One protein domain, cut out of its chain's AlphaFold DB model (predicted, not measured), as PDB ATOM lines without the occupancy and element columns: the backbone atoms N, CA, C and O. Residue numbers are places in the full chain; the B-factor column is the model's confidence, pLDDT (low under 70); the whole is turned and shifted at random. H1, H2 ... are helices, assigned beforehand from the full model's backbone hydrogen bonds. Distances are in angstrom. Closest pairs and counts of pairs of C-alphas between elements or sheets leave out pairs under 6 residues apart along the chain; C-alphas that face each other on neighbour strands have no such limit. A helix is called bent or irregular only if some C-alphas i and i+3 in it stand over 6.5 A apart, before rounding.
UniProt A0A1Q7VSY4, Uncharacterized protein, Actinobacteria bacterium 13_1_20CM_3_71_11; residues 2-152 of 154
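AT A GLANCE: This is residues 2 to 152 of the 154 residues of an uncharacterized protein of Actinobacteria bacterium 13_1_20CM_3_71_11 (UniProt A0A1Q7VSY4). This is an elongated bundle of helices lying mostly side by side, in which H2, H3, H4 and the bent H5 make the body. H1 packs on H2 at one edge, and H6 and H7 pack on H5 at the other. From H1 to the first arm of H5 each helix folds back on the one before. The printed part has 151 residues with seven named helices, H1 to H7 along the chain, and no named strand: the class is all helix. It is compact, with a radius of gyration of the C-alphas of 15.3 A and spans of 45 by 27 by 27 A.

HOW THE PARTS SIT: The longest helix is H4, residues 73 to 99, with a kink of 26 degrees near residue 93. It touches H3, residues 49 to 66, opposite ways at a shallow tilt of 4 degrees; the closest C-alphas, of Gly 66 and Gly 80, are 4.8 A apart. H5, residues 103 to 127, is the hub, touching five other helices; by its hydrogen bonds it was assigned as one helix, but it is bent, with C-alphas 115 and 118 at 7.1 A. Its arms, H5a, residues 103 to 115, and H5b, residues 118 to 127, stand at a steep tilt of 40 degrees. Residues 89 to 97 of H4 touch H5a, closest at the C-alphas of Ala 93 and Ala 109, 4.7 A; residues 75 to 86 touch H5b, closest at Thr 79 and Ala 123, C-alphas 4.8 A apart. H2, residues 18 to 39, touches H3, closest at the C-alphas of Thr 34 and Thr 54, 5.4 A. With residues 31 to 39 H2 touches H5a, the closest C-alphas, of Val 35 and Val 110, being 5.6 A apart. H1, residues 2 to 12, forms a hairpin with H2, with the C-alphas of Gly 6 and Ala 25 closest at 4.4 A, and is apart from H4. H6, residues 131 to 138, touches H5b, with the C-alphas of Gly 122 and Gly 134 closest at 3.7 A. H7, residues 140 to 151, touches H5a at a steep tilt of 41 degrees, closest at the C-alphas of Thr 115 and Ala 141, 5.5 A. Every O i to N i+4 pair is within hydrogen-bond range in H1, H3, H4, H5a, H5b, H6 and H7; in H2 it is 16 of 18.

IN THESE COORDINATES: H4 is 36.7 A long, from C-alpha 73 at (-20.484, -94.745, 92.085) to C-alpha 99 at (3.327, -92.657, 64.211). H2 is 30.1 A and H3 25.7 A long. H2 is only just irregular: C-alphas 20 and 23 are 6.9 A apart. H7 ends at C-alpha 151, (-20.206, -98.375, 53.148).

THE WHOLE: The C-alphas farthest apart, of Asp 44 and Pro 72, are 46.9 A apart. The printed part has no cut and no long link. Its mean pLDDT is 94.0, and residue 152 alone is under 70.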
ATOM      1  N   ALA A   2     -17.360 -75.448  64.189       93.56
ATOM      2  CA  ALA A   2     -17.232 -75.763  65.628       93.56
ATOM      3  C   ALA A   2     -17.997 -74.814  66.580       93.56
ATOM      4  O   ALA A   2     -18.702 -75.278  67.471       93.56
ATOM      5  N   ALA A   3     -17.915 -73.498  66.349       92.69
ATOM      6  CA  ALA A   3     -18.659 -72.513  67.136       92.69
ATOM      7  C   ALA A   3     -20.185 -72.684  67.016       92.69
ATOM      8  O   ALA A   3     -20.874 -72.621  68.026       92.69
ATOM      9  N   CYS A   4     -20.700 -72.967  65.814       93.81
ATOM     10  CA  CYS A   4     -22.125 -73.217  65.575       93.81
ATOM     11  C   CYS A   4     -22.615 -74.407  66.410       93.81
ATOM     12  O   CYS A   4     -23.552 -74.256  67.179       93.81
ATOM     13  N   TRP A   5     -21.896 -75.534  66.370       92.25
ATOM     14  CA  TRP A   5     -22.246 -76.722  67.158       92.25
ATOM     15  C   TRP A   5     -22.227 -76.466  68.672       92.25
ATOM     16  O   TRP A   5     -23.041 -77.019  69.405       92.25
ATOM     17  N   GLY A   6     -21.321 -75.611  69.159       93.25
ATOM     18  CA  GLY A   6     -21.336 -75.168  70.557       93.25
ATOM     19  C   GLY A   6     -22.548 -74.291  70.888       93.25
ATOM     20  O   GLY A   6     -23.183 -74.479  71.925       93.25
ATOM     21  N   LEU A   7     -22.893 -73.353  70.003       94.00
ATOM     22  CA  LEU A   7     -24.058 -72.479  70.159       94.00
ATOM     23  C   LEU A   7     -25.377 -73.261  70.110       94.00
ATOM     24  O   LEU A   7     -26.267 -72.959  70.898       94.00
ATOM     25  N   ASP A   8     -25.476 -74.305  69.289       94.31
ATOM     26  CA  ASP A   8     -26.656 -75.177  69.224       94.31
ATOM     27  C   ASP A   8     -26.919 -75.878  70.566       94.31
ATOM     28  O   ASP A   8     -28.061 -75.975  71.022       94.31
ATOM     29  N   VAL A   9     -25.859 -76.301  71.268       93.00
ATOM     30  CA  VAL A   9     -25.975 -76.870  72.624       93.00
ATOM     31  C   VAL A   9     -26.485 -75.828  73.623       93.00
ATOM     32  O   VAL A   9     -27.302 -76.150  74.489       93.00
ATOM     33  N   LEU A  10     -26.025 -74.579  73.520       94.00
ATOM     34  CA  LEU A  10     -26.502 -73.491  74.378       94.00
ATOM     35  C   LEU A  10     -27.960 -73.129  74.075       94.00
ATOM     36  O   LEU A  10     -28.732 -72.914  75.012       94.00
ATOM     37  N   LEU A  11     -28.345 -73.120  72.798       93.31
ATOM     38  CA  LEU A  11     -29.713 -72.870  72.350       93.31
ATOM     39  C   LEU A  11     -30.671 -73.929  72.908       93.31
ATOM     40  O   LEU A  11     -31.689 -73.576  73.500       93.31
ATOM     41  N   GLY A  12     -30.303 -75.212  72.830       90.06
ATOM     42  CA  GLY A  12     -31.093 -76.313  73.395       90.06
ATOM     43  C   GLY A  12     -31.210 -76.298  74.928       90.06
ATOM     44  O   GLY A  12     -32.090 -76.943  75.494       90.06
ATOM     45  N   ALA A  13     -30.345 -75.553  75.620       89.69
ATOM     46  CA  ALA A  13     -30.397 -75.364  77.069       89.69
ATOM     47  C   ALA A  13     -31.240 -74.148  77.504       89.69
ATOM     48  O   ALA A  13     -31.343 -73.869  78.708       89.69
ATOM     49  N   SER A  14     -31.809 -73.410  76.548       86.31
ATOM     50  CA  SER A  14     -32.615 -72.219  76.799       86.31
ATOM     51  C   SER A  14     -34.114 -72.549  76.916       86.31
ATOM     52  O   SER A  14     -34.609 -73.357  76.131       86.31
ATOM     53  N   PRO A  15     -34.857 -71.917  77.850       80.69
ATOM     54  CA  PRO A  15     -34.383 -71.023  78.912       80.69
ATOM     55  C   PRO A  15     -33.973 -71.777  80.198       80.69
ATOM     56  O   PRO A  15     -34.506 -72.832  80.540       80.69
ATOM     57  N   GLY A  16     -33.028 -71.203  80.957       80.75
ATOM     58  CA  GLY A  16     -32.787 -71.562  82.366       80.75
ATOM     59  C   GLY A  16     -31.630 -72.523  82.680       80.75
ATOM     60  O   GLY A  16     -31.367 -72.773  83.857       80.75
ATOM     61  N   ARG A  17     -30.891 -73.053  81.690       86.50
ATOM     62  CA  ARG A  17     -29.762 -73.984  81.950       86.50
ATOM     63  C   ARG A  17     -28.427 -73.589  81.315       86.50
ATOM     64  O   ARG A  17     -27.479 -74.369  81.390       86.50
ATOM     65  N   LEU A  18     -28.307 -72.368  80.791       89.75
ATOM     66  CA  LEU A  18     -27.113 -71.874  80.085       89.75
ATOM     67  C   LEU A  18     -25.802 -72.120  80.849       89.75
ATOM     68  O   LEU A  18     -24.889 -72.738  80.308       89.75
ATOM     69  N   ARG A  19     -25.725 -71.746  82.137       88.81
ATOM     70  CA  ARG A  19     -24.515 -71.972  82.961       88.81
ATOM     71  C   ARG A  19     -24.109 -73.446  83.040       88.81
ATOM     72  O   ARG A  19     -22.924 -73.755  83.019       88.81
ATOM     73  N   ARG A  20     -25.080 -74.363  83.120       88.50
ATOM     74  CA  ARG A  20     -24.816 -75.814  83.174       88.50
ATOM     75  C   ARG A  20     -24.421 -76.381  81.805       88.50
ATOM     76  O   ARG A  20     -23.757 -77.413  81.759       88.50
ATOM     77  N   ALA A  21     -24.806 -75.706  80.722       92.12
ATOM     78  CA  ALA A  21     -24.534 -76.104  79.347       92.12
ATOM     79  C   ALA A  21     -23.176 -75.623  78.813       92.12
ATOM     80  O   ALA A  21     -22.724 -76.168  77.813       92.12
ATOM     81  N   VAL A  22     -22.491 -74.692  79.491       93.62
ATOM     82  CA  VAL A  22     -21.168 -74.187  79.063       93.62
ATOM     83  C   VAL A  22     -20.169 -75.322  78.841       93.62
ATOM     84  O   VAL A  22     -19.556 -75.395  77.782       93.62
ATOM     85  N   VAL A  23     -20.028 -76.236  79.808       93.62
ATOM     86  CA  VAL A  23     -19.082 -77.358  79.676       93.62
ATOM     87  C   VAL A  23     -19.477 -78.280  78.512       93.62
ATOM     88  O   VAL A  23     -18.647 -78.461  77.631       93.62
ATOM     89  N   PRO A  24     -20.715 -78.811  78.421       94.69
ATOM     90  CA  PRO A  24     -21.150 -79.568  77.244       94.69
ATOM     91  C   PRO A  24     -20.934 -78.844  75.907       94.69
ATOM     92  O   PRO A  24     -20.448 -79.463  74.964       94.69
ATOM     93  N   ALA A  25     -21.247 -77.550  75.830       96.44
ATOM     94  CA  ALA A  25     -21.105 -76.749  74.617       96.44
ATOM     95  C   ALA A  25     -19.640 -76.620  74.185       96.44
ATOM     96  O   ALA A  25     -19.317 -76.876  73.026       96.44
ATOM     97  N   LEU A  26     -18.742 -76.291  75.120       97.19
ATOM     98  CA  LEU A  26     -17.305 -76.213  74.853       97.19
ATOM     99  C   LEU A  26     -16.721 -77.577  74.482       97.19
ATOM    100  O   LEU A  26     -15.922 -77.659  73.558       97.19
ATOM    101  N   THR A  27     -17.143 -78.649  75.153       97.38
ATOM    102  CA  THR A  27     -16.687 -80.015  74.864       97.38
ATOM    103  C   THR A  27     -17.088 -80.453  73.453       97.38
ATOM    104  O   THR A  27     -16.260 -81.002  72.726       97.38
ATOM    105  N   VAL A  28     -18.331 -80.182  73.038       97.31
ATOM    106  CA  VAL A  28     -18.806 -80.473  71.676       97.31
ATOM    107  C   VAL A  28     -18.071 -79.608  70.654       97.31
ATOM    108  O   VAL A  28     -17.535 -80.147  69.690       97.31
ATOM    109  N   ALA A  29     -17.958 -78.298  70.888       97.88
ATOM    110  CA  ALA A  29     -17.229 -77.396  69.998       97.88
ATOM    111  C   ALA A  29     -15.756 -77.809  69.835       97.88
ATOM    112  O   ALA A  29     -15.245 -77.835  68.716       97.88
ATOM    113  N   ALA A  30     -15.084 -78.180  70.928       98.25
ATOM    114  CA  ALA A  30     -13.704 -78.650  70.914       98.25
ATOM    115  C   ALA A  30     -13.559 -79.952  70.117       98.25
ATOM    116  O   ALA A  30     -12.679 -80.041  69.264       98.25
ATOM    117  N   HIS A  31     -14.447 -80.930  70.319       98.12
ATOM    118  CA  HIS A  31     -14.454 -82.162  69.524       98.12
ATOM    119  C   HIS A  31     -14.664 -81.876  68.032       98.12
ATOM    120  O   HIS A  31     -13.923 -82.362  67.179       98.12
ATOM    121  N   THR A  32     -15.643 -81.039  67.693       97.88
ATOM    122  CA  THR A  32     -15.868 -80.648  66.300       97.88
ATOM    123  C   THR A  32     -14.642 -79.947  65.716       97.88
ATOM    124  O   THR A  32     -14.307 -80.168  64.552       97.88
ATOM    125  N   TYR A  33     -13.947 -79.126  66.508       98.31
ATOM    126  CA  TYR A  33     -12.713 -78.476  66.086       98.31
ATOM    127  C   TYR A  33     -11.598 -79.488  65.796       98.31
ATOM    128  O   TYR A  33     -10.992 -79.390  64.732       98.31
ATOM    129  N   THR A  34     -11.364 -80.488  66.660       98.31
ATOM    130  CA  THR A  34     -10.325 -81.508  66.409       98.31
ATOM    131  C   THR A  34     -10.598 -82.297  65.131       98.31
ATOM    132  O   THR A  34      -9.687 -82.499  64.330       98.31
ATOM    133  N   VAL A  35     -11.855 -82.685  64.890       97.94
ATOM    134  CA  VAL A  35     -12.257 -83.383  63.656       97.94
ATOM    135  C   VAL A  35     -12.073 -82.484  62.434       97.94
ATOM    136  O   VAL A  35     -11.508 -82.917  61.434       97.94
ATOM    137  N   THR A  36     -12.481 -81.215  62.526       97.62
ATOM    138  CA  THR A  36     -12.319 -80.237  61.435       97.62
ATOM    139  C   THR A  36     -10.842 -80.008  61.109       97.62
ATOM    140  O   THR A  36     -10.473 -79.918  59.941       97.62
ATOM    141  N   ALA A  37      -9.988 -79.909  62.130       97.62
ATOM    142  CA  ALA A  37      -8.559 -79.691  61.953       97.62
ATOM    143  C   ALA A  37      -7.885 -80.878  61.244       97.62
ATOM    144  O   ALA A  37      -7.106 -80.655  60.322       97.62
ATOM    145  N   LEU A  38      -8.231 -82.118  61.617       97.25
ATOM    146  CA  LEU A  38      -7.738 -83.326  60.942       97.25
ATOM    147  C   LEU A  38      -8.293 -83.474  59.518       97.25
ATOM    148  O   LEU A  38      -7.532 -83.795  58.612       97.25
ATOM    149  N   SER A  39      -9.582 -83.196  59.296       97.06
ATOM    150  CA  SER A  39     -10.212 -83.312  57.968       97.06
ATOM    151  C   SER A  39      -9.544 -82.412  56.926       97.06
ATOM    152  O   SER A  39      -9.330 -82.835  55.797       97.06
ATOM    153  N   ARG A  40      -9.047 -81.229  57.312       96.31
ATOM    154  CA  ARG A  40      -8.256 -80.364  56.412       96.31
ATOM    155  C   ARG A  40      -6.974 -81.011  55.868       96.31
ATOM    156  O   ARG A  40      -6.363 -80.447  54.967       96.31
ATOM    157  N   ARG A  41      -6.535 -82.135  56.438       96.06
ATOM    158  CA  ARG A  41      -5.309 -82.866  56.092       96.06
ATOM    159  C   ARG A  41      -5.575 -84.310  55.654       96.06
ATOM    160  O   ARG A  41      -4.652 -85.108  55.551       96.06
ATOM    161  N   GLU A  42      -6.829 -84.674  55.384       93.12
ATOM    162  CA  GLU A  42      -7.208 -86.063  55.072       93.12
ATOM    163  C   GLU A  42      -6.943 -86.501  53.620       93.12
ATOM    164  O   GLU A  42      -7.170 -87.667  53.268       93.12
ATOM    165  N   VAL A  43      -6.495 -85.571  52.772       94.50
ATOM    166  CA  VAL A  43      -6.125 -85.819  51.368       94.50
ATOM    167  C   VAL A  43      -4.613 -85.960  51.228       94.50
ATOM    168  O   VAL A  43      -4.155 -86.970  50.703       94.50
ATOM    169  N   ASP A  44      -3.855 -84.999  51.757       92.94
ATOM    170  CA  ASP A  44      -2.400 -84.925  51.562       92.94
ATOM    171  C   ASP A  44      -1.591 -85.549  52.713       92.94
ATOM    172  O   ASP A  44      -0.385 -85.746  52.591       92.94
ATOM    173  N   GLY A  45      -2.239 -85.869  53.840       89.62
ATOM    174  CA  GLY A  45      -1.557 -86.217  55.087       89.62
ATOM    175  C   GLY A  45      -1.255 -84.990  55.950       89.62
ATOM    176  O   GLY A  45      -1.592 -83.851  55.609       89.62
ATOM    177  N   ALA A  46      -0.666 -85.223  57.123       92.06
ATOM    178  CA  ALA A  46      -0.457 -84.200  58.145       92.06
ATOM    179  C   ALA A  46       1.012 -84.064  58.572       92.06
ATOM    180  O   ALA A  46       1.839 -84.942  58.356       92.06
ATOM    181  N   ASP A  47       1.320 -82.958  59.245       92.88
ATOM    182  CA  ASP A  47       2.489 -82.880  60.123       92.88
ATOM    183  C   ASP A  47       2.163 -83.620  61.442       92.88
ATOM    184  O   ASP A  47       1.050 -83.422  61.951       92.88
ATOM    185  N   PRO A  48       3.074 -84.431  62.023       91.12
ATOM    186  CA  PRO A  48       2.855 -85.136  63.295       91.12
ATOM    187  C   PRO A  48       2.378 -84.249  64.457       91.12
ATOM    188  O   PRO A  48       1.651 -84.718  65.340       91.12
ATOM    189  N   LEU A  49       2.734 -82.961  64.460       96.69
ATOM    190  CA  LEU A  49       2.289 -81.988  65.460       96.69
ATOM    191  C   LEU A  49       0.760 -81.859  65.507       96.69
ATOM    192  O   LEU A  49       0.193 -81.672  66.585       96.69
ATOM    193  N   LEU A  50       0.070 -81.991  64.370       97.38
ATOM    194  CA  LEU A  50      -1.385 -81.844  64.305       97.38
ATOM    195  C   LEU A  50      -2.126 -83.025  64.978       97.38
ATOM    196  O   LEU A  50      -2.963 -82.776  65.855       97.38
ATOM    197  N   PRO A  51      -1.843 -84.304  64.653       96.44
ATOM    198  CA  PRO A  51      -2.356 -85.446  65.408       96.44
ATOM    199  C   PRO A  51      -1.997 -85.408  66.899       96.44
ATOM    200  O   PRO A  51      -2.852 -85.726  67.724       96.44
ATOM    201  N   MET A  52      -0.796 -84.943  67.271       98.00
ATOM    202  CA  MET A  52      -0.415 -84.776  68.683       98.00
ATOM    203  C   MET A  52      -1.273 -83.729  69.403       98.00
ATOM    204  O   MET A  52      -1.842 -84.012  70.460       98.00
ATOM    205  N   ALA A  53      -1.420 -82.535  68.823       98.25
ATOM    206  CA  ALA A  53      -2.227 -81.465  69.403       98.25
ATOM    207  C   ALA A  53      -3.704 -81.869  69.526       98.25
ATOM    208  O   ALA A  53      -4.350 -81.626  70.548       98.25
ATOM    209  N   THR A  54      -4.244 -82.538  68.505       98.12
ATOM    210  CA  THR A  54      -5.630 -83.015  68.550       98.12
ATOM    211  C   THR A  54      -5.815 -84.167  69.532       98.12
ATOM    212  O   THR A  54      -6.879 -84.239  70.140       98.12
ATOM    213  N   LEU A  55      -4.815 -85.028  69.754       98.56
ATOM    214  CA  LEU A  55      -4.859 -86.061  70.792       98.56
ATOM    215  C   LEU A  55      -4.905 -85.445  72.197       98.56
ATOM    216  O   LEU A  55      -5.719 -85.862  73.022       98.56
ATOM    217  N   ALA A  56      -4.093 -84.415  72.454       98.44
ATOM    218  CA  ALA A  56      -4.149 -83.663  73.708       98.44
ATOM    219  C   ALA A  56      -5.534 -83.018  73.911       98.44
ATOM    220  O   ALA A  56      -6.121 -83.123  74.991       98.44
ATOM    221  N   GLY A  57      -6.103 -82.436  72.849       98.44
ATOM    222  CA  GLY A  57      -7.482 -81.944  72.841       98.44
ATOM    223  C   GLY A  57      -8.501 -83.041  73.171       98.44
ATOM    224  O   GLY A  57      -9.345 -82.851  74.047       98.44
ATOM    225  N   THR A  58      -8.394 -84.213  72.539       98.56
ATOM    226  CA  THR A  58      -9.258 -85.379  72.789       98.56
ATOM    227  C   THR A  58      -9.189 -85.846  74.243       98.56
ATOM    228  O   THR A  58     -10.230 -86.144  74.833       98.56
ATOM    229  N   ALA A  59      -7.997 -85.868  74.844       98.38
ATOM    230  CA  ALA A  59      -7.824 -86.190  76.258       98.38
ATOM    231  C   ALA A  59      -8.524 -85.159  77.160       98.38
ATOM    232  O   ALA A  59      -9.291 -85.541  78.045       98.38
ATOM    233  N   GLY A  60      -8.352 -83.860  76.891       98.44
ATOM    234  CA  GLY A  60      -9.051 -82.790  77.614       98.44
ATOM    235  C   GLY A  60     -10.578 -82.880  77.498       98.44
ATOM    236  O   GLY A  60     -11.288 -82.754  78.495       98.44
ATOM    237  N   ILE A  61     -11.091 -83.185  76.303       98.50
ATOM    238  CA  ILE A  61     -12.520 -83.420  76.031       98.50
ATOM    239  C   ILE A  61     -13.046 -84.599  76.858       98.50
ATOM    240  O   ILE A  61     -14.101 -84.498  77.485       98.50
ATOM    241  N   ALA A  62     -12.308 -85.711  76.890       97.88
ATOM    242  CA  ALA A  62     -12.694 -86.899  77.640       97.88
ATOM    243  C   ALA A  62     -12.695 -86.646  79.152       97.88
ATOM    244  O   ALA A  62     -13.636 -87.043  79.841       97.88
ATOM    245  N   LEU A  63     -11.693 -85.920  79.658       97.06
ATOM    246  CA  LEU A  63     -11.650 -85.479  81.050       97.06
ATOM    247  C   LEU A  63     -12.845 -84.580  81.378       97.06
ATOM    248  O   LEU A  63     -13.526 -84.829  82.367       97.06
ATOM    249  N   ALA A  64     -13.166 -83.595  80.538       95.94
ATOM    250  CA  ALA A  64     -14.313 -82.708  80.748       95.94
ATOM    251  C   ALA A  64     -15.660 -83.458  80.729       95.94
ATOM    252  O   ALA A  64     -16.565 -83.136  81.504       95.94
ATOM    253  N   ALA A  65     -15.798 -84.470  79.868       95.50
ATOM    254  CA  ALA A  65     -17.000 -85.295  79.773       95.50
ATOM    255  C   ALA A  65     -17.139 -86.295  80.935       95.50
ATOM    256  O   ALA A  65     -18.249 -86.529  81.413       95.50
ATOM    257  N   GLY A  66     -16.022 -86.862  81.401       92.56
ATOM    258  CA  GLY A  66     -15.979 -87.805  82.521       92.56
ATOM    259  C   GLY A  66     -16.002 -87.133  83.897       92.56
ATOM    260  O   GLY A  66     -16.502 -87.722  84.859       92.56
ATOM    261  N   ALA A  67     -15.516 -85.890  84.001       85.25
ATOM    262  CA  ALA A  67     -15.454 -85.126  85.242       85.25
ATOM    263  C   ALA A  67     -16.860 -84.898  85.804       85.25
ATOM    264  O   ALA A  67     -17.646 -84.076  85.322       85.25
ATOM    265  N   SER A  68     -17.172 -85.640  86.859       76.94
ATOM    266  CA  SER A  68     -18.481 -85.652  87.496       76.94
ATOM    267  C   SER A  68     -18.323 -85.333  88.980       76.94
ATOM    268  O   SER A  68     -17.444 -85.887  89.635       76.94
ATOM    269  N   GLY A  69     -19.168 -84.435  89.499       76.25
ATOM    270  CA  GLY A  69     -19.220 -84.091  90.926       76.25
ATOM    271  C   GLY A  69     -19.766 -85.235  91.794       76.25
ATOM    272  O   GLY A  69     -19.638 -86.410  91.455       76.25
ATOM    273  N   ARG A  70     -20.424 -84.913  92.916       80.50
ATOM    274  CA  ARG A  70     -21.058 -85.927  93.784       80.50
ATOM    275  C   ARG A  70     -22.161 -86.674  93.022       80.50
ATOM    276  O   ARG A  70     -23.245 -86.146  92.804       80.50
ATOM    277  N   GLN A  71     -21.860 -87.902  92.613       86.56
ATOM    278  CA  GLN A  71     -22.739 -88.819  91.885       86.56
ATOM    279  C   GLN A  71     -22.587 -90.224  92.494       86.56
ATOM    280  O   GLN A  71     -21.486 -90.559  92.947       86.56
ATOM    281  N   PRO A  72     -23.635 -91.071  92.467       92.62
ATOM    282  CA  PRO A  72     -23.516 -92.488  92.802       92.62
ATOM    283  C   PRO A  72     -22.383 -93.166  92.022       92.62
ATOM    284  O   PRO A  72     -22.163 -92.861  90.847       92.62
ATOM    285  N   TRP A  73     -21.673 -94.102  92.658       93.38
ATOM    286  CA  TRP A  73     -20.484 -94.745  92.085       93.38
ATOM    287  C   TRP A  73     -20.754 -95.390  90.716       93.38
ATOM    288  O   TRP A  73     -19.968 -95.208  89.793       93.38
ATOM    289  N   TRP A  74     -21.903 -96.045  90.534       94.00
ATOM    290  CA  TRP A  74     -22.275 -96.677  89.266       94.00
ATOM    291  C   TRP A  74     -22.461 -95.654  88.133       94.00
ATOM    292  O   TRP A  74     -22.059 -95.905  86.999       94.00
ATOM    293  N   ARG A  75     -22.994 -94.456  88.431       92.25
ATOM    294  CA  ARG A  75     -23.116 -93.358  87.450       92.25
ATOM    295  C   ARG A  75     -21.749 -92.838  87.052       92.25
ATOM    296  O   ARG A  75     -21.546 -92.543  85.876       92.25
ATOM    297  N   ARG A  76     -20.826 -92.736  88.016       93.06
ATOM    298  CA  ARG A  76     -19.428 -92.346  87.774       93.06
ATOM    299  C   ARG A  76     -18.714 -93.365  86.890       93.06
ATOM    300  O   ARG A  76     -18.031 -92.963  85.958       93.06
ATOM    301  N   LEU A  77     -18.919 -94.662  87.132       94.69
ATOM    302  CA  LEU A  77     -18.372 -95.712  86.271       94.69
ATOM    303  C   LEU A  77     -18.961 -95.657  84.862       94.69
ATOM    304  O   LEU A  77     -18.210 -95.757  83.901       94.69
ATOM    305  N   LEU A  78     -20.273 -95.436  84.719       95.19
ATOM    306  CA  LEU A  78     -20.897 -95.290  83.402       95.19
ATOM    307  C   LEU A  78     -20.332 -94.080  82.645       95.19
ATOM    308  O   LEU A  78     -19.882 -94.221  81.514       95.19
ATOM    309  N   THR A  79     -20.321 -92.895  83.259       95.12
ATOM    310  CA  THR A  79     -19.782 -91.674  82.624       95.12
ATOM    311  C   THR A  79     -18.306 -91.810  82.278       95.12
ATOM    312  O   THR A  79     -17.917 -91.502  81.153       95.12
ATOM    313  N   GLY A  80     -17.502 -92.317  83.215       95.81
ATOM    314  CA  GLY A  80     -16.086 -92.592  82.996       95.81
ATOM    315  C   GLY A  80     -15.856 -93.635  81.905       95.81
ATOM    316  O   GLY A  80     -15.000 -93.436  81.054       95.81
ATOM    317  N   GLY A  81     -16.657 -94.699  81.866       96.44
ATOM    318  CA  GLY A  81     -16.585 -95.742  80.844       96.44
ATOM    319  C   GLY A  81     -16.959 -95.237  79.450       96.44
ATOM    320  O   GLY A  81     -16.275 -95.561  78.484       96.44
ATOM    321  N   LEU A  82     -17.989 -94.394  79.332       97.19
ATOM    322  CA  LEU A  82     -18.380 -93.782  78.057       97.19
ATOM    323  C   LEU A  82     -17.319 -92.794  77.547       97.19
ATOM    324  O   LEU A  82     -16.927 -92.862  76.382       97.19
ATOM    325  N   ALA A  83     -16.804 -91.923  78.423       97.50
ATOM    326  CA  ALA A  83     -15.711 -91.009  78.087       97.50
ATOM    327  C   ALA A  83     -14.408 -91.767  77.759       97.50
ATOM    328  O   ALA A  83     -13.710 -91.421  76.807       97.50
ATOM    329  N   GLY A  84     -14.129 -92.840  78.502       97.31
ATOM    330  CA  GLY A  84     -13.031 -93.775  78.273       97.31
ATOM    331  C   GLY A  84     -13.137 -94.467  76.915       97.31
ATOM    332  O   GLY A  84     -12.185 -94.486  76.147       97.31
ATOM    333  N   GLY A  85     -14.318 -94.973  76.560       96.44
ATOM    334  CA  GLY A  85     -14.565 -95.575  75.249       96.44
ATOM    335  C   GLY A  85     -14.372 -94.584  74.098       96.44
ATOM    336  O   GLY A  85     -13.795 -94.945  73.069       96.44
ATOM    337  N   TYR A  86     -14.804 -93.331  74.281       97.88
ATOM    338  CA  TYR A  86     -14.579 -92.242  73.331       97.88
ATOM    339  C   TYR A  86     -13.080 -91.980  73.100       97.88
ATOM    340  O   TYR A  86     -12.619 -92.064  71.957       97.88
ATOM    341  N   VAL A  87     -12.312 -91.717  74.168       98.06
ATOM    342  CA  VAL A  87     -10.876 -91.396  74.056       98.06
ATOM    343  C   VAL A  87     -10.069 -92.590  73.565       98.06
ATOM    344  O   VAL A  87      -9.205 -92.415  72.715       98.06
ATOM    345  N   SER A  88     -10.383 -93.808  74.007       97.25
ATOM    346  CA  SER A  88      -9.678 -95.009  73.556       97.25
ATOM    347  C   SER A  88      -9.868 -95.246  72.061       97.25
ATOM    348  O   SER A  88      -8.916 -95.594  71.373       97.25
ATOM    349  N   ASN A  89     -11.072 -95.026  71.520       96.00
ATOM    350  CA  ASN A  89     -11.318 -95.213  70.090       96.00
ATOM    351  C   ASN A  89     -10.689 -94.106  69.234       96.00
ATOM    352  O   ASN A  89      -9.990 -94.399  68.264       96.00
ATOM    353  N   TYR A  90     -10.966 -92.843  69.562       97.94
ATOM    354  CA  TYR A  90     -10.499 -91.717  68.753       97.94
ATOM    355  C   TYR A  90      -9.000 -91.477  68.948       97.94
ATOM    356  O   TYR A  90      -8.261 -91.365  67.972       97.94
ATOM    357  N   GLY A  91      -8.533 -91.532  70.195       97.75
ATOM    358  CA  GLY A  91      -7.126 -91.407  70.547       97.75
ATOM    359  C   GLY A  91      -6.266 -92.494  69.911       97.75
ATOM    360  O   GLY A  91      -5.228 -92.166  69.359       97.75
ATOM    361  N   ALA A  92      -6.717 -93.754  69.859       98.00
ATOM    362  CA  ALA A  92      -5.972 -94.809  69.160       98.00
ATOM    363  C   ALA A  92      -5.836 -94.567  67.645       98.00
ATOM    364  O   ALA A  92      -4.904 -95.065  67.016       98.00
ATOM    365  N   ALA A  93      -6.779 -93.850  67.028       97.44
ATOM    366  CA  ALA A  93      -6.651 -93.452  65.630       97.44
ATOM    367  C   ALA A  93      -5.709 -92.252  65.468       97.44
ATOM    368  O   ALA A  93      -4.903 -92.233  64.543       97.44
ATOM    369  N   GLN A  94      -5.748 -91.302  66.405       98.31
ATOM    370  CA  GLN A  94      -4.808 -90.185  66.442       98.31
ATOM    371  C   GLN A  94      -3.373 -90.658  66.706       98.31
ATOM    372  O   GLN A  94      -2.470 -90.183  66.039       98.31
ATOM    373  N   THR A  95      -3.139 -91.639  67.586       98.44
ATOM    374  CA  THR A  95      -1.796 -92.196  67.833       98.44
ATOM    375  C   THR A  95      -1.218 -92.904  66.616       98.44
ATOM    376  O   THR A  95      -0.034 -92.743  66.336       98.44
ATOM    377  N   ARG A  96      -2.044 -93.619  65.844       98.00
ATOM    378  CA  ARG A  96      -1.632 -94.161  64.539       98.00
ATOM    379  C   ARG A  96      -1.218 -93.053  63.572       98.00
ATOM    380  O   ARG A  96      -0.172 -93.173  62.949       98.00
ATOM    381  N   ALA A  97      -1.973 -91.955  63.520       97.62
ATOM    382  CA  ALA A  97      -1.625 -90.788  62.710       97.62
ATOM    383  C   ALA A  97      -0.405 -90.000  63.234       97.62
ATOM    384  O   ALA A  97       0.219 -89.284  62.464       97.62
ATOM    385  N   ILE A  98      -0.047 -90.107  64.519       98.19
ATOM    386  CA  ILE A  98       1.218 -89.561  65.047       98.19
ATOM    387  C   ILE A  98       2.399 -90.402  64.548       98.19
ATOM    388  O   ILE A  98       3.411 -89.845  64.137       98.19
ATOM    389  N   ALA A  99       2.268 -91.731  64.607       98.00
ATOM    390  CA  ALA A  99       3.327 -92.657  64.211       98.00
ATOM    391  C   ALA A  99       3.578 -92.651  62.694       98.00
ATOM    392  O   ALA A  99       4.726 -92.707  62.264       98.00
ATOM    393  N   ASP A 100       2.511 -92.562  61.901       97.81
ATOM    394  CA  ASP A 100       2.558 -92.401  60.448       97.81
ATOM    395  C   ASP A 100       1.468 -91.400  60.019       97.81
ATOM    396  O   ASP A 100       0.286 -91.765  59.966       97.81
ATOM    397  N   PRO A 101       1.825 -90.141  59.707       96.44
ATOM    398  CA  PRO A 101       0.866 -89.083  59.408       96.44
ATOM    399  C   PRO A 101       0.382 -89.104  57.948       96.44
ATOM    400  O   PRO A 101       0.080 -88.063  57.357       96.44
ATOM    401  N   SER A 102       0.273 -90.295  57.360       97.25
ATOM    402  CA  SER A 102      -0.288 -90.518  56.032       97.25
ATOM    403  C   SER A 102      -1.765 -90.106  55.941       97.25
ATOM    404  O   SER A 102      -2.529 -90.176  56.911       97.25
ATOM    405  N   ALA A 103      -2.205 -89.720  54.740       96.12
ATOM    406  CA  ALA A 103      -3.598 -89.349  54.466       96.12
ATOM    407  C   ALA A 103      -4.600 -90.433  54.906       96.12
ATOM    408  O   ALA A 103      -5.663 -90.122  55.444       96.12
ATOM    409  N   ALA A 104      -4.234 -91.710  54.743       95.94
ATOM    410  CA  ALA A 104      -5.041 -92.847  55.175       95.94
ATOM    411  C   ALA A 104      -5.262 -92.862  56.697       95.94
ATOM    412  O   ALA A 104      -6.403 -92.983  57.151       95.94
ATOM    413  N   ASN A 105      -4.205 -92.674  57.496       97.56
ATOM    414  CA  ASN A 105      -4.320 -92.643  58.955       97.56
ATOM    415  C   ASN A 105      -5.053 -91.395  59.455       97.56
ATOM    416  O   ASN A 105      -5.865 -91.493  60.380       97.56
ATOM    417  N   VAL A 106      -4.841 -90.237  58.821       97.81
ATOM    418  CA  VAL A 106      -5.587 -89.009  59.135       97.81
ATOM    419  C   VAL A 106      -7.078 -89.198  58.845       97.81
ATOM    420  O   VAL A 106      -7.908 -88.914  59.708       97.81
ATOM    421  N   ARG A 107      -7.440 -89.765  57.688       96.62
ATOM    422  CA  ARG A 107      -8.834 -90.066  57.329       96.62
ATOM    423  C   ARG A 107      -9.466 -91.086  58.276       96.62
ATOM    424  O   ARG A 107     -10.607 -90.913  58.705       96.62
ATOM    425  N   ALA A 108      -8.718 -92.113  58.674       95.88
ATOM    426  CA  ALA A 108      -9.165 -93.066  59.686       95.88
ATOM    427  C   ALA A 108      -9.418 -92.381  61.042       95.88
ATOM    428  O   ALA A 108     -10.394 -92.708  61.724       95.88
ATOM    429  N   ALA A 109      -8.587 -91.408  61.427       97.50
ATOM    430  CA  ALA A 109      -8.801 -90.601  62.625       97.50
ATOM    431  C   ALA A 109     -10.040 -89.703  62.509       97.50
ATOM    432  O   ALA A 109     -10.835 -89.659  63.447       97.50
ATOM    433  N   VAL A 110     -10.271 -89.059  61.361       97.69
ATOM    434  CA  VAL A 110     -11.499 -88.288  61.088       97.69
ATOM    435  C   VAL A 110     -12.736 -89.178  61.232       97.69
ATOM    436  O   VAL A 110     -13.644 -88.848  61.997       97.69
ATOM    437  N   GLY A 111     -12.745 -90.351  60.591       96.12
ATOM    438  CA  GLY A 111     -13.846 -91.313  60.694       96.12
ATOM    439  C   GLY A 111     -14.080 -91.812  62.127       96.12
ATOM    440  O   GLY A 111     -15.227 -91.931  62.572       96.12
ATOM    441  N   ALA A 112     -13.010 -92.051  62.891       96.88
ATOM    442  CA  ALA A 112     -13.102 -92.404  64.308       96.88
ATOM    443  C   ALA A 112     -13.673 -91.261  65.164       96.88
ATOM    444  O   ALA A 112     -14.437 -91.529  66.092       96.88
ATOM    445  N   GLY A 113     -13.340 -90.008  64.842       96.81
ATOM    446  CA  GLY A 113     -13.907 -88.818  65.472       96.81
ATOM    447  C   GLY A 113     -15.409 -88.695  65.208       96.81
ATOM    448  O   GLY A 113     -16.190 -88.659  66.156       96.81
ATOM    449  N   ILE A 114     -15.822 -88.751  63.935       95.94
ATOM    450  CA  ILE A 114     -17.234 -88.670  63.512       95.94
ATOM    451  C   ILE A 114     -18.076 -89.752  64.200       95.94
ATOM    452  O   ILE A 114     -19.106 -89.469  64.808       95.94
ATOM    453  N   THR A 115     -17.620 -91.005  64.148       95.31
ATOM    454  CA  THR A 115     -18.354 -92.133  64.744       95.31
ATOM    455  C   THR A 115     -18.240 -92.203  66.271       95.31
ATOM    456  O   THR A 115     -18.993 -92.942  66.909       95.31
ATOM    457  N   GLY A 116     -17.326 -91.438  66.875       95.25
ATOM    458  CA  GLY A 116     -17.126 -91.348  68.320       95.25
ATOM    459  C   GLY A 116     -18.056 -90.357  69.025       95.25
ATOM    460  O   GLY A 116     -18.270 -90.490  70.232       95.25
ATOM    461  N   LEU A 117     -18.643 -89.399  68.297       96.00
ATOM    462  CA  LEU A 117     -19.482 -88.340  68.869       96.00
ATOM    463  C   LEU A 117     -20.652 -88.858  69.735       96.00
ATOM    464  O   LEU A 117     -20.836 -88.320  70.830       96.00
ATOM    465  N   PRO A 118     -21.398 -89.923  69.362       97.00
ATOM    466  CA  PRO A 118     -22.487 -90.411  70.208       97.00
ATOM    467  C   PRO A 118     -22.016 -90.923  71.576       97.00
ATOM    468  O   PRO A 118     -22.721 -90.763  72.570       97.00
ATOM    469  N   ALA A 119     -20.808 -91.493  71.674       96.56
ATOM    470  CA  ALA A 119     -20.246 -91.914  72.960       96.56
ATOM    471  C   ALA A 119     -19.929 -90.706  73.860       96.56
ATOM    472  O   ALA A 119     -20.252 -90.717  75.050       96.56
ATOM    473  N   LEU A 120     -19.370 -89.637  73.278       97.44
ATOM    474  CA  LEU A 120     -19.110 -88.376  73.976       97.44
ATOM    475  C   LEU A 120     -20.412 -87.719  74.462       97.44
ATOM    476  O   LEU A 120     -20.518 -87.326  75.625       97.44
ATOM    477  N   GLN A 121     -21.422 -87.642  73.594       96.94
ATOM    478  CA  GLN A 121     -22.746 -87.126  73.947       96.94
ATOM    479  C   GLN A 121     -23.395 -87.970  75.045       96.94
ATOM    480  O   GLN A 121     -23.912 -87.422  76.017       96.94
ATOM    481  N   GLY A 122     -23.306 -89.298  74.947       97.12
ATOM    482  CA  GLY A 122     -23.809 -90.210  75.966       97.12
ATOM    483  C   GLY A 122     -23.186 -89.971  77.342       97.12
ATOM    484  O   GLY A 122     -23.908 -89.918  78.342       97.12
ATOM    485  N   ALA A 123     -21.870 -89.735  77.401       96.94
ATOM    486  CA  ALA A 123     -21.185 -89.356  78.636       96.94
ATOM    487  C   ALA A 123     -21.725 -88.029  79.201       96.94
ATOM    488  O   ALA A 123     -22.096 -87.956  80.373       96.94
ATOM    489  N   LEU A 124     -21.857 -86.990  78.369       95.75
ATOM    490  CA  LEU A 124     -22.382 -85.687  78.795       95.75
ATOM    491  C   LEU A 124     -23.837 -85.769  79.296       95.75
ATOM    492  O   LEU A 124     -24.173 -85.142  80.304       95.75
ATOM    493  N   ILE A 125     -24.684 -86.576  78.653       95.44
ATOM    494  CA  ILE A 125     -26.090 -86.794  79.036       95.44
ATOM    495  C   ILE A 125     -26.186 -87.578  80.355       95.44
ATOM    496  O   ILE A 125     -26.927 -87.195  81.268       95.44
ATOM    497  N   ALA A 126     -25.393 -88.643  80.510       95.19
ATOM    498  CA  ALA A 126     -25.339 -89.412  81.751       95.19
ATOM    499  C   ALA A 126     -24.868 -88.539  82.930       95.19
ATOM    500  O   ALA A 126     -25.485 -88.552  84.007       95.19
ATOM    501  N   ARG A 127     -23.843 -87.707  82.693       92.50
ATOM    502  CA  ARG A 127     -23.330 -86.700  83.633       92.50
ATOM    503  C   ARG A 127     -24.401 -85.679  84.020       92.50
ATOM    504  O   ARG A 127     -24.483 -85.308  85.189       92.50
ATOM    505  N   ALA A 128     -25.248 -85.272  83.077       91.62
ATOM    506  CA  ALA A 128     -26.330 -84.313  83.302       91.62
ATOM    507  C   ALA A 128     -27.532 -84.873  84.087       91.62
ATOM    508  O   ALA A 128     -28.413 -84.100  84.458       91.62
ATOM    509  N   GLY A 129     -27.578 -86.180  84.375       92.00
ATOM    510  CA  GLY A 129     -28.650 -86.776  85.182       92.00
ATOM    511  C   GLY A 129     -29.517 -87.812  84.461       92.00
ATOM    512  O   GLY A 129     -30.357 -88.424  85.112       92.00
ATOM    513  N   ALA A 130     -29.250 -88.120  83.189       94.62
ATOM    514  CA  ALA A 130     -30.038 -89.073  82.397       94.62
ATOM    515  C   ALA A 130     -29.182 -90.272  81.926       94.62
ATOM    516  O   ALA A 130     -28.723 -90.304  80.788       94.62
ATOM    517  N   PRO A 131     -28.906 -91.274  82.784       95.31
ATOM    518  CA  PRO A 131     -27.905 -92.299  82.493       95.31
ATOM    519  C   PRO A 131     -28.397 -93.308  81.451       95.31
ATOM    520  O   PRO A 131     -27.620 -93.717  80.596       95.31
ATOM    521  N   VAL A 132     -29.690 -93.654  81.473       96.88
ATOM    522  CA  VAL A 132     -30.320 -94.549  80.491       96.88
ATOM    523  C   VAL A 132     -30.296 -93.913  79.103       96.88
ATOM    524  O   VAL A 132     -29.812 -94.526  78.158       96.88
ATOM    525  N   THR A 133     -30.727 -92.653  78.988       97.38
ATOM    526  CA  THR A 133     -30.652 -91.893  77.731       97.38
ATOM    527  C   THR A 133     -29.211 -91.757  77.249       97.38
ATOM    528  O   THR A 133     -28.938 -91.963  76.072       97.38
ATOM    529  N   GLY A 134     -28.270 -91.468  78.154       96.94
ATOM    530  CA  GLY A 134     -26.852 -91.376  77.816       96.94
ATOM    531  C   GLY A 134     -26.289 -92.689  77.267       96.94
ATOM    532  O   GLY A 134     -25.616 -92.685  76.239       96.94
ATOM    533  N   ALA A 135     -26.613 -93.821  77.895       96.88
ATOM    534  CA  ALA A 135     -26.220 -95.141  77.410       96.88
ATOM    535  C   ALA A 135     -26.864 -95.475  76.052       96.88
ATOM    536  O   ALA A 135     -26.180 -95.972  75.159       96.88
ATOM    537  N   ALA A 136     -28.148 -95.151  75.873       97.31
ATOM    538  CA  ALA A 136     -28.862 -95.360  74.614       97.31
ATOM    539  C   ALA A 136     -28.238 -94.557  73.458       97.31
ATOM    540  O   ALA A 136     -27.993 -95.113  72.390       97.31
ATOM    541  N   VAL A 137     -27.901 -93.282  73.681       97.56
ATOM    542  CA  VAL A 137     -27.200 -92.451  72.686       97.56
ATOM    543  C   VAL A 137     -25.806 -93.010  72.394       97.56
ATOM    544  O   VAL A 137     -25.424 -93.148  71.234       97.56
ATOM    545  N   ALA A 138     -25.056 -93.415  73.423       96.88
ATOM    546  CA  ALA A 138     -23.727 -93.993  73.237       96.88
ATOM    547  C   ALA A 138     -23.734 -95.299  72.425       96.88
ATOM    548  O   ALA A 138     -22.777 -95.570  71.695       96.88
ATOM    549  N   ALA A 139     -24.813 -96.084  72.494       95.50
ATOM    550  CA  ALA A 139     -24.969 -97.305  71.706       95.50
ATOM    551  C   ALA A 139     -24.997 -97.049  70.185       95.50
ATOM    552  O   ALA A 139     -24.689 -97.955  69.409       95.50
ATOM    553  N   ALA A 140     -25.259 -95.815  69.738       94.25
ATOM    554  CA  ALA A 140     -25.160 -95.450  68.326       94.25
ATOM    555  C   ALA A 140     -23.710 -95.452  67.799       94.25
ATOM    556  O   ALA A 140     -23.492 -95.703  66.617       94.25
ATOM    557  N   ALA A 141     -22.696 -95.246  68.651       91.56
ATOM    558  CA  ALA A 141     -21.291 -95.211  68.230       91.56
ATOM    559  C   ALA A 141     -20.769 -96.544  67.637       91.56
ATOM    560  O   ALA A 141     -20.182 -96.540  66.550       91.56
ATOM    561  N   PRO A 142     -20.937 -97.722  68.282       90.31
ATOM    562  CA  PRO A 142     -20.555 -98.993  67.664       90.31
ATOM    563  C   PRO A 142     -21.373 -99.320  66.405       90.31
ATOM    564  O   PRO A 142     -20.815 -99.905  65.477       90.31
ATOM    565  N   LEU A 143     -22.649 -98.922  66.338       89.62
ATOM    566  CA  LEU A 143     -23.478 -99.097  65.140       89.62
ATOM    567  C   LEU A 143     -22.946 -98.259  63.972       89.62
ATOM    568  O   LEU A 143     -22.694 -98.804  62.900       89.62
ATOM    569  N   GLY A 144     -22.668 -96.975  64.207       85.94
ATOM    570  CA  GLY A 144     -22.072 -96.077  63.219       85.94
ATOM    571  C   GLY A 144     -20.733 -96.597  62.694       85.94
ATOM    572  O   GLY A 144     -20.522 -96.631  61.486       85.94
ATOM    573  N   ARG A 145     -19.863 -97.116  63.572       84.88
ATOM    574  CA  ARG A 145     -18.598 -97.756  63.157       84.88
ATOM    575  C   ARG A 145     -18.814 -98.984  62.273       84.88
ATOM    576  O   ARG A 145     -18.089 -99.164  61.299       84.88
ATOM    577  N   ARG A 146     -19.781 -99.846  62.606       88.00
ATOM    578  CA  ARG A 146     -20.099-101.037  61.799       88.00
ATOM    579  C   ARG A 146     -20.644-100.659  60.423       88.00
ATOM    580  O   ARG A 146     -20.271-101.300  59.449       88.00
ATOM    581  N   LEU A 147     -21.493 -99.635  60.343       87.62
ATOM    582  CA  LEU A 147     -22.046 -99.151  59.077       87.62
ATOM    583  C   LEU A 147     -20.981 -98.462  58.220       87.62
ATOM    584  O   LEU A 147     -20.873 -98.771  57.039       87.62
ATOM    585  N   ALA A 148     -20.131 -97.620  58.815       84.31
ATOM    586  CA  ALA A 148     -19.036 -96.959  58.106       84.31
ATOM    587  C   ALA A 148     -18.084 -97.972  57.444       84.31
ATOM    588  O   ALA A 148     -17.726 -97.810  56.284       84.31
ATOM    589  N   LYS A 149     -17.756 -99.071  58.140       82.12
ATOM    590  CA  LYS A 149     -16.941-100.166  57.583       82.12
ATOM    591  C   LYS A 149     -17.589-100.908  56.413       82.12
ATOM    592  O   LYS A 149     -16.881-101.557  55.662       82.12
ATOM    593  N   ARG A 150     -18.920-100.885  56.296       83.50
ATOM    594  CA  ARG A 150     -19.646-101.561  55.207       83.50
ATOM    595  C   ARG A 150     -19.843-100.672  53.984       83.50
ATOM    596  O   ARG A 150     -20.028-101.199  52.896       83.50
ATOM    597  N   LEU A 151     -19.874 -99.356  54.184       77.06
ATOM    598  CA  LEU A 151     -20.206 -98.375  53.148       77.06
ATOM    599  C   LEU A 151     -18.978 -97.658  52.580       77.06
ATOM    600  O   LEU A 151     -19.068 -97.108  51.489       77.06
ATOM    601  N   SER A 152     -17.851 -97.643  53.299       62.59
ATOM    602  CA  SER A 152     -16.609 -97.076  52.774       62.59
ATOM    603  C   SER A 152     -15.967 -98.069  51.794       62.59
ATOM    604  O   SER A 152     -15.677 -99.190  52.207       62.59
TER     605      SER A 152